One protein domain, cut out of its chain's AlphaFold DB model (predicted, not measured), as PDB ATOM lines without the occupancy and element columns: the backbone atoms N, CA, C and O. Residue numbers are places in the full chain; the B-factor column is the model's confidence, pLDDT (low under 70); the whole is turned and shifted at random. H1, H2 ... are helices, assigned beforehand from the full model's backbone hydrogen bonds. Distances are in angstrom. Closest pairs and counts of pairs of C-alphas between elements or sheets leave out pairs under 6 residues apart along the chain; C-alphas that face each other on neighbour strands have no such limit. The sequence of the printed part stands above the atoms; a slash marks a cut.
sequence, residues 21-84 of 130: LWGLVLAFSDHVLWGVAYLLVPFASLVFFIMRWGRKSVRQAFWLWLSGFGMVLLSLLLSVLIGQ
ATOM      1  N   LEU A  21     -58.676 118.478  -2.655       81.25
ATOM      2  CA  LEU A  21     -59.705 117.497  -3.005       81.25
ATOM      3  C   LEU A  21     -59.114 116.091  -3.129       81.25
ATOM      4  O   LEU A  21     -59.721 115.142  -2.649       81.25
ATOM      5  N   TRP A  22     -57.926 115.934  -3.714       78.88
ATOM      6  CA  TRP A  22     -57.271 114.628  -3.800       78.88
ATOM      7  C   TRP A  22     -56.911 114.081  -2.411       78.88
ATOM      8  O   TRP A  22     -57.121 112.901  -2.133       78.88
ATOM      9  N   GLY A  23     -56.424 114.942  -1.509       72.62
ATOM     10  CA  GLY A  23     -56.203 114.597  -0.102       72.62
ATOM     11  C   GLY A  23     -57.494 114.202   0.621       72.62
ATOM     12  O   GLY A  23     -57.518 113.200   1.336       72.62
ATOM     13  N   LEU A  24     -58.583 114.933   0.367       77.19
ATOM     14  CA  LEU A  24     -59.909 114.665   0.919       77.19
ATOM     15  C   LEU A  24     -60.470 113.318   0.440       77.19
ATOM     16  O   LEU A  24     -60.957 112.530   1.249       77.19
ATOM     17  N   VAL A  25     -60.354 113.018  -0.857       79.06
ATOM     18  CA  VAL A  25     -60.768 111.732  -1.437       79.06
ATOM     19  C   VAL A  25     -59.974 110.586  -0.813       79.06
ATOM     20  O   VAL A  25     -60.563 109.586  -0.412       79.06
ATOM     21  N   LEU A  26     -58.658 110.743  -0.637       76.50
ATOM     22  CA  LEU A  26     -57.834 109.747   0.057       76.50
ATOM     23  C   LEU A  26     -58.253 109.535   1.517       76.50
ATOM     24  O   LEU A  26     -58.191 108.405   2.003       76.50
ATOM     25  N   ALA A  27     -58.668 110.594   2.214       75.19
ATOM     26  CA  ALA A  27     -59.159 110.503   3.586       75.19
ATOM     27  C   ALA A  27     -60.491 109.738   3.659       75.19
ATOM     28  O   ALA A  27     -60.634 108.846   4.497       75.19
ATOM     29  N   PHE A  28     -61.424 110.018   2.741       78.31
ATOM     30  CA  PHE A  28     -62.686 109.281   2.625       78.31
ATOM     31  C   PHE A  28     -62.493 107.820   2.204       78.31
ATOM     32  O   PHE A  28     -63.201 106.955   2.717       78.31
ATOM     33  N   SER A  29     -61.531 107.527   1.320       76.56
ATOM     34  CA  SER A  29     -61.219 106.155   0.895       76.56
ATOM     35  C   SER A  29     -60.651 105.278   2.010       76.56
ATOM     36  O   SER A  29     -60.733 104.060   1.906       76.56
ATOM     37  N   ASP A  30     -60.073 105.860   3.060       75.44
ATOM     38  CA  ASP A  30     -59.671 105.097   4.242       75.44
ATOM     39  C   ASP A  30     -60.838 104.893   5.202       75.44
ATOM     40  O   ASP A  30     -61.211 103.766   5.514       75.44
ATOM     41  N   HIS A  31     -61.403 105.994   5.696       76.56
ATOM     42  CA  HIS A  31     -62.482 105.978   6.670       76.56
ATOM     43  C   HIS A  31     -63.310 107.251   6.531       76.56
ATOM     44  O   HIS A  31     -62.785 108.361   6.605       76.56
ATOM     45  N   VAL A  32     -64.630 107.091   6.449       80.06
ATOM     46  CA  VAL A  32     -65.583 108.208   6.360       80.06
ATOM     47  C   VAL A  32     -65.395 109.208   7.508       80.06
ATOM     48  O   VAL A  32     -65.467 110.413   7.291       80.06
ATOM     49  N   LEU A  33     -65.049 108.725   8.708       79.31
ATOM     50  CA  LEU A  33     -64.766 109.567   9.876       79.31
ATOM     51  C   LEU A  33     -63.581 110.523   9.651       79.31
ATOM     52  O   LEU A  33     -63.636 111.676  10.070       79.31
ATOM     53  N   TRP A  34     -62.533 110.064   8.957       77.56
ATOM     54  CA  TRP A  34     -61.371 110.891   8.623       77.56
ATOM     55  C   TRP A  34     -61.697 111.912   7.538       77.56
ATOM     56  O   TRP A  34     -61.259 113.049   7.657       77.56
ATOM     57  N   GLY A  35     -62.501 111.549   6.536       79.19
ATOM     58  CA  GLY A  35     -62.980 112.492   5.521       79.19
ATOM     59  C   GLY A  35     -63.858 113.606   6.104       79.19
ATOM     60  O   GLY A  35     -63.656 114.778   5.796       79.19
ATOM     61  N   VAL A  36     -64.776 113.266   7.016       79.88
ATOM     62  CA  VAL A  36     -65.622 114.249   7.717       79.88
ATOM     63  C   VAL A  36     -64.787 115.146   8.634       79.88
ATOM     64  O   VAL A  36     -64.978 116.361   8.628       79.88
ATOM     65  N   ALA A  37     -63.820 114.586   9.370       79.81
ATOM     66  CA  ALA A  37     -62.891 115.377  10.176       79.81
ATOM     67  C   ALA A  37     -62.077 116.357   9.313       79.81
ATOM     68  O   ALA A  37     -61.917 117.514   9.694       79.81
ATOM     69  N   TYR A  38     -61.628 115.918   8.134       75.44
ATOM     70  CA  TYR A  38     -60.924 116.747   7.151       75.44
ATOM     71  C   TYR A  38     -61.771 117.931   6.654       75.44
ATOM     72  O   TYR A  38     -61.225 118.994   6.371       75.44
ATOM     73  N   LEU A  39     -63.094 117.747   6.544       75.88
ATOM     74  CA  LEU A  39     -64.034 118.769   6.074       75.88
ATOM     75  C   LEU A  39     -64.408 119.776   7.173       75.88
ATOM     76  O   LEU A  39     -64.548 120.964   6.900       75.88
ATOM     77  N   LEU A  40     -64.580 119.302   8.413       78.44
ATOM     78  CA  LEU A  40     -64.974 120.136   9.555       78.44
ATOM     79  C   LEU A  40     -63.805 120.894  10.183       78.44
ATOM     80  O   LEU A  40     -64.009 121.967  10.749       78.44
ATOM     81  N   VAL A  41     -62.597 120.330  10.140       78.50
ATOM     82  CA  VAL A  41     -61.453 120.860  10.881       78.50
ATOM     83  C   VAL A  41     -60.256 121.012   9.941       78.50
ATOM     84  O   VAL A  41     -59.632 120.011   9.584       78.50
ATOM     85  N   PRO A  42     -59.837 122.245   9.594       66.69
ATOM     86  CA  PRO A  42     -58.657 122.451   8.753       66.69
ATOM     87  C   PRO A  42     -57.390 121.860   9.390       66.69
ATOM     88  O   PRO A  42     -56.515 121.368   8.685       66.69
ATOM     89  N   PHE A  43     -57.314 121.795  10.723       72.94
ATOM     90  CA  PHE A  43     -56.235 121.110  11.444       72.94
ATOM     91  C   PHE A  43     -56.234 119.581  11.283       72.94
ATOM     92  O   PHE A  43     -55.165 118.973  11.331       72.94
ATOM     93  N   ALA A  44     -57.387 118.943  11.049       71.38
ATOM     94  CA  ALA A  44     -57.437 117.501  10.809       71.38
ATOM     95  C   ALA A  44     -56.720 117.123   9.508       71.38
ATOM     96  O   ALA A  44     -56.160 116.030   9.424       71.38
ATOM     97  N   SER A  45     -56.653 118.048   8.539       67.06
ATOM     98  CA  SER A  45     -55.863 117.850   7.323       67.06
ATOM     99  C   SER A  45     -54.382 117.610   7.629       67.06
ATOM    100  O   SER A  45     -53.773 116.674   7.108       67.06
ATOM    101  N   LEU A  46     -53.834 118.390   8.562       71.88
ATOM    102  CA  LEU A  46     -52.443 118.326   8.993       71.88
ATOM    103  C   LEU A  46     -52.160 117.048   9.790       71.88
ATOM    104  O   LEU A  46     -51.160 116.372   9.549       71.88
ATOM    105  N   VAL A  47     -53.071 116.678  10.695       75.44
ATOM    106  CA  VAL A  47     -52.962 115.438  11.480       75.44
ATOM    107  C   VAL A  47     -53.008 114.214  10.566       75.44
ATOM    108  O   VAL A  47     -52.184 113.314  10.709       75.44
ATOM    109  N   PHE A  48     -53.909 114.194   9.579       74.62
ATOM    110  CA  PHE A  48     -53.983 113.116   8.595       74.62
ATOM    111  C   PHE A  48     -52.698 113.014   7.764       74.62
ATOM    112  O   PHE A  48     -52.202 111.909   7.535       74.62
ATOM    113  N   PHE A  49     -52.114 114.150   7.364       70.81
ATOM    114  CA  PHE A  49     -50.828 114.164   6.669       70.81
ATOM    115  C   PHE A  49     -49.713 113.539   7.506       70.81
ATOM    116  O   PHE A  49     -49.011 112.663   7.003       70.81
ATOM    117  N   ILE A  50     -49.578 113.930   8.775       76.75
ATOM    118  CA  ILE A  50     -48.547 113.398   9.681       76.75
ATOM    119  C   ILE A  50     -48.769 111.900   9.932       76.75
ATOM    120  O   ILE A  50     -47.842 111.098   9.827       76.75
ATOM    121  N   MET A  51     -50.011 111.498  10.198       76.56
ATOM    122  CA  MET A  51     -50.360 110.127  10.572       76.56
ATOM    123  C   MET A  51     -50.321 109.148   9.389       76.56
ATOM    124  O   MET A  51     -50.051 107.960   9.567       76.56
ATOM    125  N   ARG A  52     -50.555 109.630   8.162       72.50
ATOM    126  CA  ARG A  52     -50.575 108.817   6.935       72.50
ATOM    127  C   ARG A  52     -49.415 109.121   5.980       72.50
ATOM    128  O   ARG A  52     -49.416 108.642   4.844       72.50
ATOM    129  N   TRP A  53     -48.375 109.810   6.460       67.94
ATOM    130  CA  TRP A  53     -47.168 110.186   5.704       67.94
ATOM    131  C   TRP A  53     -46.458 109.001   5.020       67.94
ATOM    132  O   TRP A  53     -45.781 109.145   3.995       67.94
ATOM    133  N   GLY A  54     -46.636 107.790   5.560       71.38
ATOM    134  CA  GLY A  54     -46.125 106.545   4.987       71.38
ATOM    135  C   GLY A  54     -46.693 106.205   3.602       71.38
ATOM    136  O   GLY A  54     -45.989 105.592   2.799       71.38
ATOM    137  N   ARG A  55     -47.915 106.640   3.261       75.38
ATOM    138  CA  ARG A  55     -48.509 106.375   1.940       75.38
ATOM    139  C   ARG A  55     -47.956 107.344   0.895       75.38
ATOM    140  O   ARG A  55     -48.095 108.560   1.023       75.38
ATOM    141  N   LYS A  56     -47.382 106.800  -0.185       72.62
ATOM    142  CA  LYS A  56     -46.834 107.587  -1.310       72.62
ATOM    143  C   LYS A  56     -47.856 108.572  -1.893       72.62
ATOM    144  O   LYS A  56     -47.508 109.718  -2.154       72.62
ATOM    145  N   SER A  57     -49.112 108.149  -2.009       71.38
ATOM    146  CA  SER A  57     -50.204 108.949  -2.573       71.38
ATOM    147  C   SER A  57     -50.553 110.178  -1.720       71.38
ATOM    148  O   SER A  57     -50.833 111.242  -2.262       71.38
ATOM    149  N   VAL A  58     -50.463 110.063  -0.387       73.06
ATOM    150  CA  VAL A  58     -50.649 111.199   0.534       73.06
ATOM    151  C   VAL A  58     -49.503 112.188   0.348       73.06
ATOM    152  O   VAL A  58     -49.726 113.376   0.164       73.06
ATOM    153  N   ARG A  59     -48.262 111.702   0.284       73.06
ATOM    154  CA  ARG A  59     -47.086 112.560   0.085       73.06
ATOM    155  C   ARG A  59     -47.159 113.370  -1.213       73.06
ATOM    156  O   ARG A  59     -46.813 114.545  -1.206       73.06
ATOM    157  N   GLN A  60     -47.645 112.775  -2.302       74.69
ATOM    158  CA  GLN A  60     -47.857 113.493  -3.563       74.69
ATOM    159  C   GLN A  60     -48.918 114.592  -3.439       74.69
ATOM    160  O   GLN A  60     -48.676 115.707  -3.896       74.69
ATOM    161  N   ALA A  61     -50.043 114.314  -2.776       76.50
ATOM    162  CA  ALA A  61     -51.072 115.323  -2.520       76.50
ATOM    163  C   ALA A  61     -50.539 116.478  -1.653       76.50
ATOM    164  O   ALA A  61     -50.801 117.639  -1.959       76.50
ATOM    165  N   PHE A  62     -49.722 116.175  -0.631       78.06
ATOM    166  CA  PHE A  62     -49.067 117.191   0.199       78.06
ATOM    167  C   PHE A  62     -48.167 118.102  -0.629       78.06
ATOM    168  O   PHE A  62     -48.242 119.316  -0.510       78.06
ATOM    169  N   TRP A  63     -47.320 117.517  -1.480       78.12
ATOM    170  CA  TRP A  63     -46.385 118.271  -2.311       78.12
ATOM    171  C   TRP A  63     -47.092 119.120  -3.367       78.12
ATOM    172  O   TRP A  63     -46.666 120.247  -3.608       78.12
ATOM    173  N   LEU A  64     -48.188 118.630  -3.957       78.38
ATOM    174  CA  LEU A  64     -49.028 119.445  -4.839       78.38
ATOM    175  C   LEU A  64     -49.662 120.616  -4.082       78.38
ATOM    176  O   LEU A  64     -49.622 121.748  -4.563       78.38
ATOM    177  N   TRP A  65     -50.217 120.355  -2.897       75.19
ATOM    178  CA  TRP A  65     -50.841 121.388  -2.076       75.19
ATOM    179  C   TRP A  65     -49.819 122.429  -1.605       75.19
ATOM    180  O   TRP A  65     -50.068 123.624  -1.728       75.19
ATOM    181  N   LEU A  66     -48.639 121.989  -1.161       84.31
ATOM    182  CA  LEU A  66     -47.535 122.846  -0.734       84.31
ATOM    183  C   LEU A  66     -46.968 123.673  -1.894       84.31
ATOM    184  O   LEU A  66     -46.666 124.848  -1.712       84.31
ATOM    185  N   SER A  67     -46.866 123.087  -3.090       82.31
ATOM    186  CA  SER A  67     -46.477 123.786  -4.318       82.31
ATOM    187  C   SER A  67     -47.475 124.893  -4.671       82.31
ATOM    188  O   SER A  67     -47.083 126.048  -4.838       82.31
ATOM    189  N   GLY A  68     -48.774 124.574  -4.700       77.00
ATOM    190  CA  GLY A  68     -49.827 125.550  -4.987       77.00
ATOM    191  C   GLY A  68     -49.912 126.648  -3.926       77.00
ATOM    192  O   GLY A  68     -49.940 127.830  -4.263       77.00
ATOM    193  N   PHE A  69     -49.879 126.276  -2.644       80.56
ATOM    194  CA  PHE A  69     -49.893 127.227  -1.533       80.56
ATOM    195  C   PHE A  69     -48.655 128.127  -1.553       80.56
ATOM    196  O   PHE A  69     -48.780 129.339  -1.409       80.56
ATOM    197  N   GLY A  70     -47.473 127.561  -1.808       85.50
ATOM    198  CA  GLY A  70     -46.236 128.317  -1.972       85.50
ATOM    199  C   GLY A  70     -46.319 129.312  -3.127       85.50
ATOM    200  O   GLY A  70     -45.910 130.458  -2.974       85.50
ATOM    201  N   MET A  71     -46.915 128.917  -4.253       80.50
ATOM    202  CA  MET A  71     -47.094 129.793  -5.409       80.50
ATOM    203  C   MET A  71     -48.067 130.946  -5.122       80.50
ATOM    204  O   MET A  71     -47.778 132.089  -5.475       80.50
ATOM    205  N   VAL A  72     -49.188 130.675  -4.443       77.81
ATOM    206  CA  VAL A  72     -50.157 131.704  -4.027       77.81
ATOM    207  C   VAL A  72     -49.539 132.648  -3.000       77.81
ATOM    208  O   VAL A  72     -49.669 133.859  -3.138       77.81
ATOM    209  N   LEU A  73     -48.826 132.117  -2.004       85.19
ATOM    210  CA  LEU A  73     -48.176 132.914  -0.967       85.19
ATOM    211  C   LEU A  73     -47.074 133.799  -1.556       85.19
ATOM    212  O   LEU A  73     -46.983 134.975  -1.217       85.19
ATOM    213  N   LEU A  74     -46.284 133.260  -2.489       85.38
ATOM    214  CA  LEU A  74     -45.281 134.011  -3.233       85.38
ATOM    215  C   LEU A  74     -45.934 135.092  -4.103       85.38
ATOM    216  O   LEU A  74     -45.473 136.228  -4.110       85.38
ATOM    217  N   SER A  75     -47.029 134.772  -4.794       78.25
ATOM    218  CA  SER A  75     -47.774 135.742  -5.601       78.25
ATOM    219  C   SER A  75     -48.351 136.871  -4.745       78.25
ATOM    220  O   SER A  75     -48.210 138.038  -5.103       78.25
ATOM    221  N   LEU A  76     -48.920 136.544  -3.582       81.19
ATOM    222  CA  LEU A  76     -49.431 137.520  -2.624       81.19
ATOM    223  C   LEU A  76     -48.298 138.390  -2.069       81.19
ATOM    224  O   LEU A  76     -48.440 139.605  -2.003       81.19
ATOM    225  N   LEU A  77     -47.155 137.786  -1.737       86.38
ATOM    226  CA  LEU A  77     -45.980 138.500  -1.247       86.38
ATOM    227  C   LEU A  77     -45.438 139.473  -2.298       86.38
ATOM    228  O   LEU A  77     -45.192 140.629  -1.972       86.38
ATOM    229  N   LEU A  78     -45.315 139.048  -3.562       83.12
ATOM    230  CA  LEU A  78     -44.959 139.946  -4.664       83.12
ATOM    231  C   LEU A  78     -46.006 141.051  -4.834       83.12
ATOM    232  O   LEU A  78     -45.641 142.206  -5.016       83.12
ATOM    233  N   SER A  79     -47.297 140.724  -4.747       77.62
ATOM    234  CA  SER A  79     -48.377 141.701  -4.889       77.62
ATOM    235  C   SER A  79     -48.371 142.741  -3.766       77.62
ATOM    236  O   SER A  79     -48.634 143.908  -4.031       77.62
ATOM    237  N   VAL A  80     -48.048 142.349  -2.532       80.81
ATOM    238  CA  VAL A  80     -47.891 143.260  -1.388       80.81
ATOM    239  C   VAL A  80     -46.613 144.086  -1.523       80.81
ATOM    240  O   VAL A  80     -46.631 145.278  -1.238       80.81
ATOM    241  N   LEU A  81     -45.515 143.482  -1.985       79.88
ATOM    242  CA  LEU A  81     -44.225 144.155  -2.150       79.88
ATOM    243  C   LEU A  81     -44.263 145.203  -3.274       79.88
ATOM    244  O   LEU A  81     -43.703 146.284  -3.127       79.88
ATOM    245  N   ILE A  82     -44.959 144.900  -4.373       74.31
ATOM    246  CA  ILE A  82     -45.191 145.817  -5.499       74.31
ATOM    247  C   ILE A  82     -46.329 146.806  -5.167       74.31
ATOM    248  O   ILE A  82     -46.304 147.947  -5.613       74.31
ATOM    249  N   GLY A  83     -47.311 146.389  -4.359       62.03
ATOM    250  CA  GLY A  83     -48.505 147.151  -3.975       62.03
ATOM    251  C   GLY A  83     -48.343 148.129  -2.805       62.03
ATOM    252  O   GLY A  83     -49.323 148.766  -2.433       62.03
ATOM    253  N   GLN A  84     -47.137 148.308  -2.247       58.34
ATOM    254  CA  GLN A  84     -46.850 149.411  -1.307       58.34
ATOM    255  C   GLN A  84     -47.094 150.800  -1.940       58.34
ATOM    256  O   GLN A  84     -47.193 151.791  -1.223       58.34
TER     257      GLN A  84
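Overview. This is residues 21 to 84 of the 130 residues of an uncharacterized protein of Leptolyngbya sp. O-77 (UniProt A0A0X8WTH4). Three short helices, H1, H2 and H3, fold back and forth into a small compact head with residues 58 to 62 of the long H4, and residues 66 to 84, of which 66 to 82 belong to H4, stick out as an arm. The printed part has 64 residues with four named helices, H1 to H4 in order, and no named strand: all helix. It is loose, radius of gyration of the C-alphas 14.5 A, spanning 47 by 24 by 17 A.

Arrangement. Start at H1, residues 21 to 30; it forms a hairpin with H2, residues 32 to 40, closest at C-alphas 28 and 35, 4.3 A. H3, residues 42 to 52, forms a hairpin with H2, closest at C-alphas 38 and 44, 5.1 A. H4, residues 56 to 82, touches H1 and H3 with residues 58 to 62 alone, closest at C-alphas 23 and 61, 5.7 A, and 49 and 58, 6.8 A; H3 and H4 form a hairpin at a steep tilt of 41 degrees. H2 and H4 are apart. Every O i to N i+4 pair is within hydrogen-bond range in H1, H2 and H4; in H3, 6 of 7.

Along the chain. Find C-alpha 21 at (-59.705, 117.497, -3.005), where H1 begins; H1 is 14.4 A long, H2 12.4 A, H3 16.0 A. H4 runs 38.5 A to C-alpha 82 at (-45.191, 145.817, -5.499).

Size, cuts and confidence. The printed part has no cut, and its links are tight. The farthest C-alphas, of His 31 and Gln 84, are 46.8 A apart. Look for pLDDT under 70 at residues 42, 45, 53 and 83 to 84.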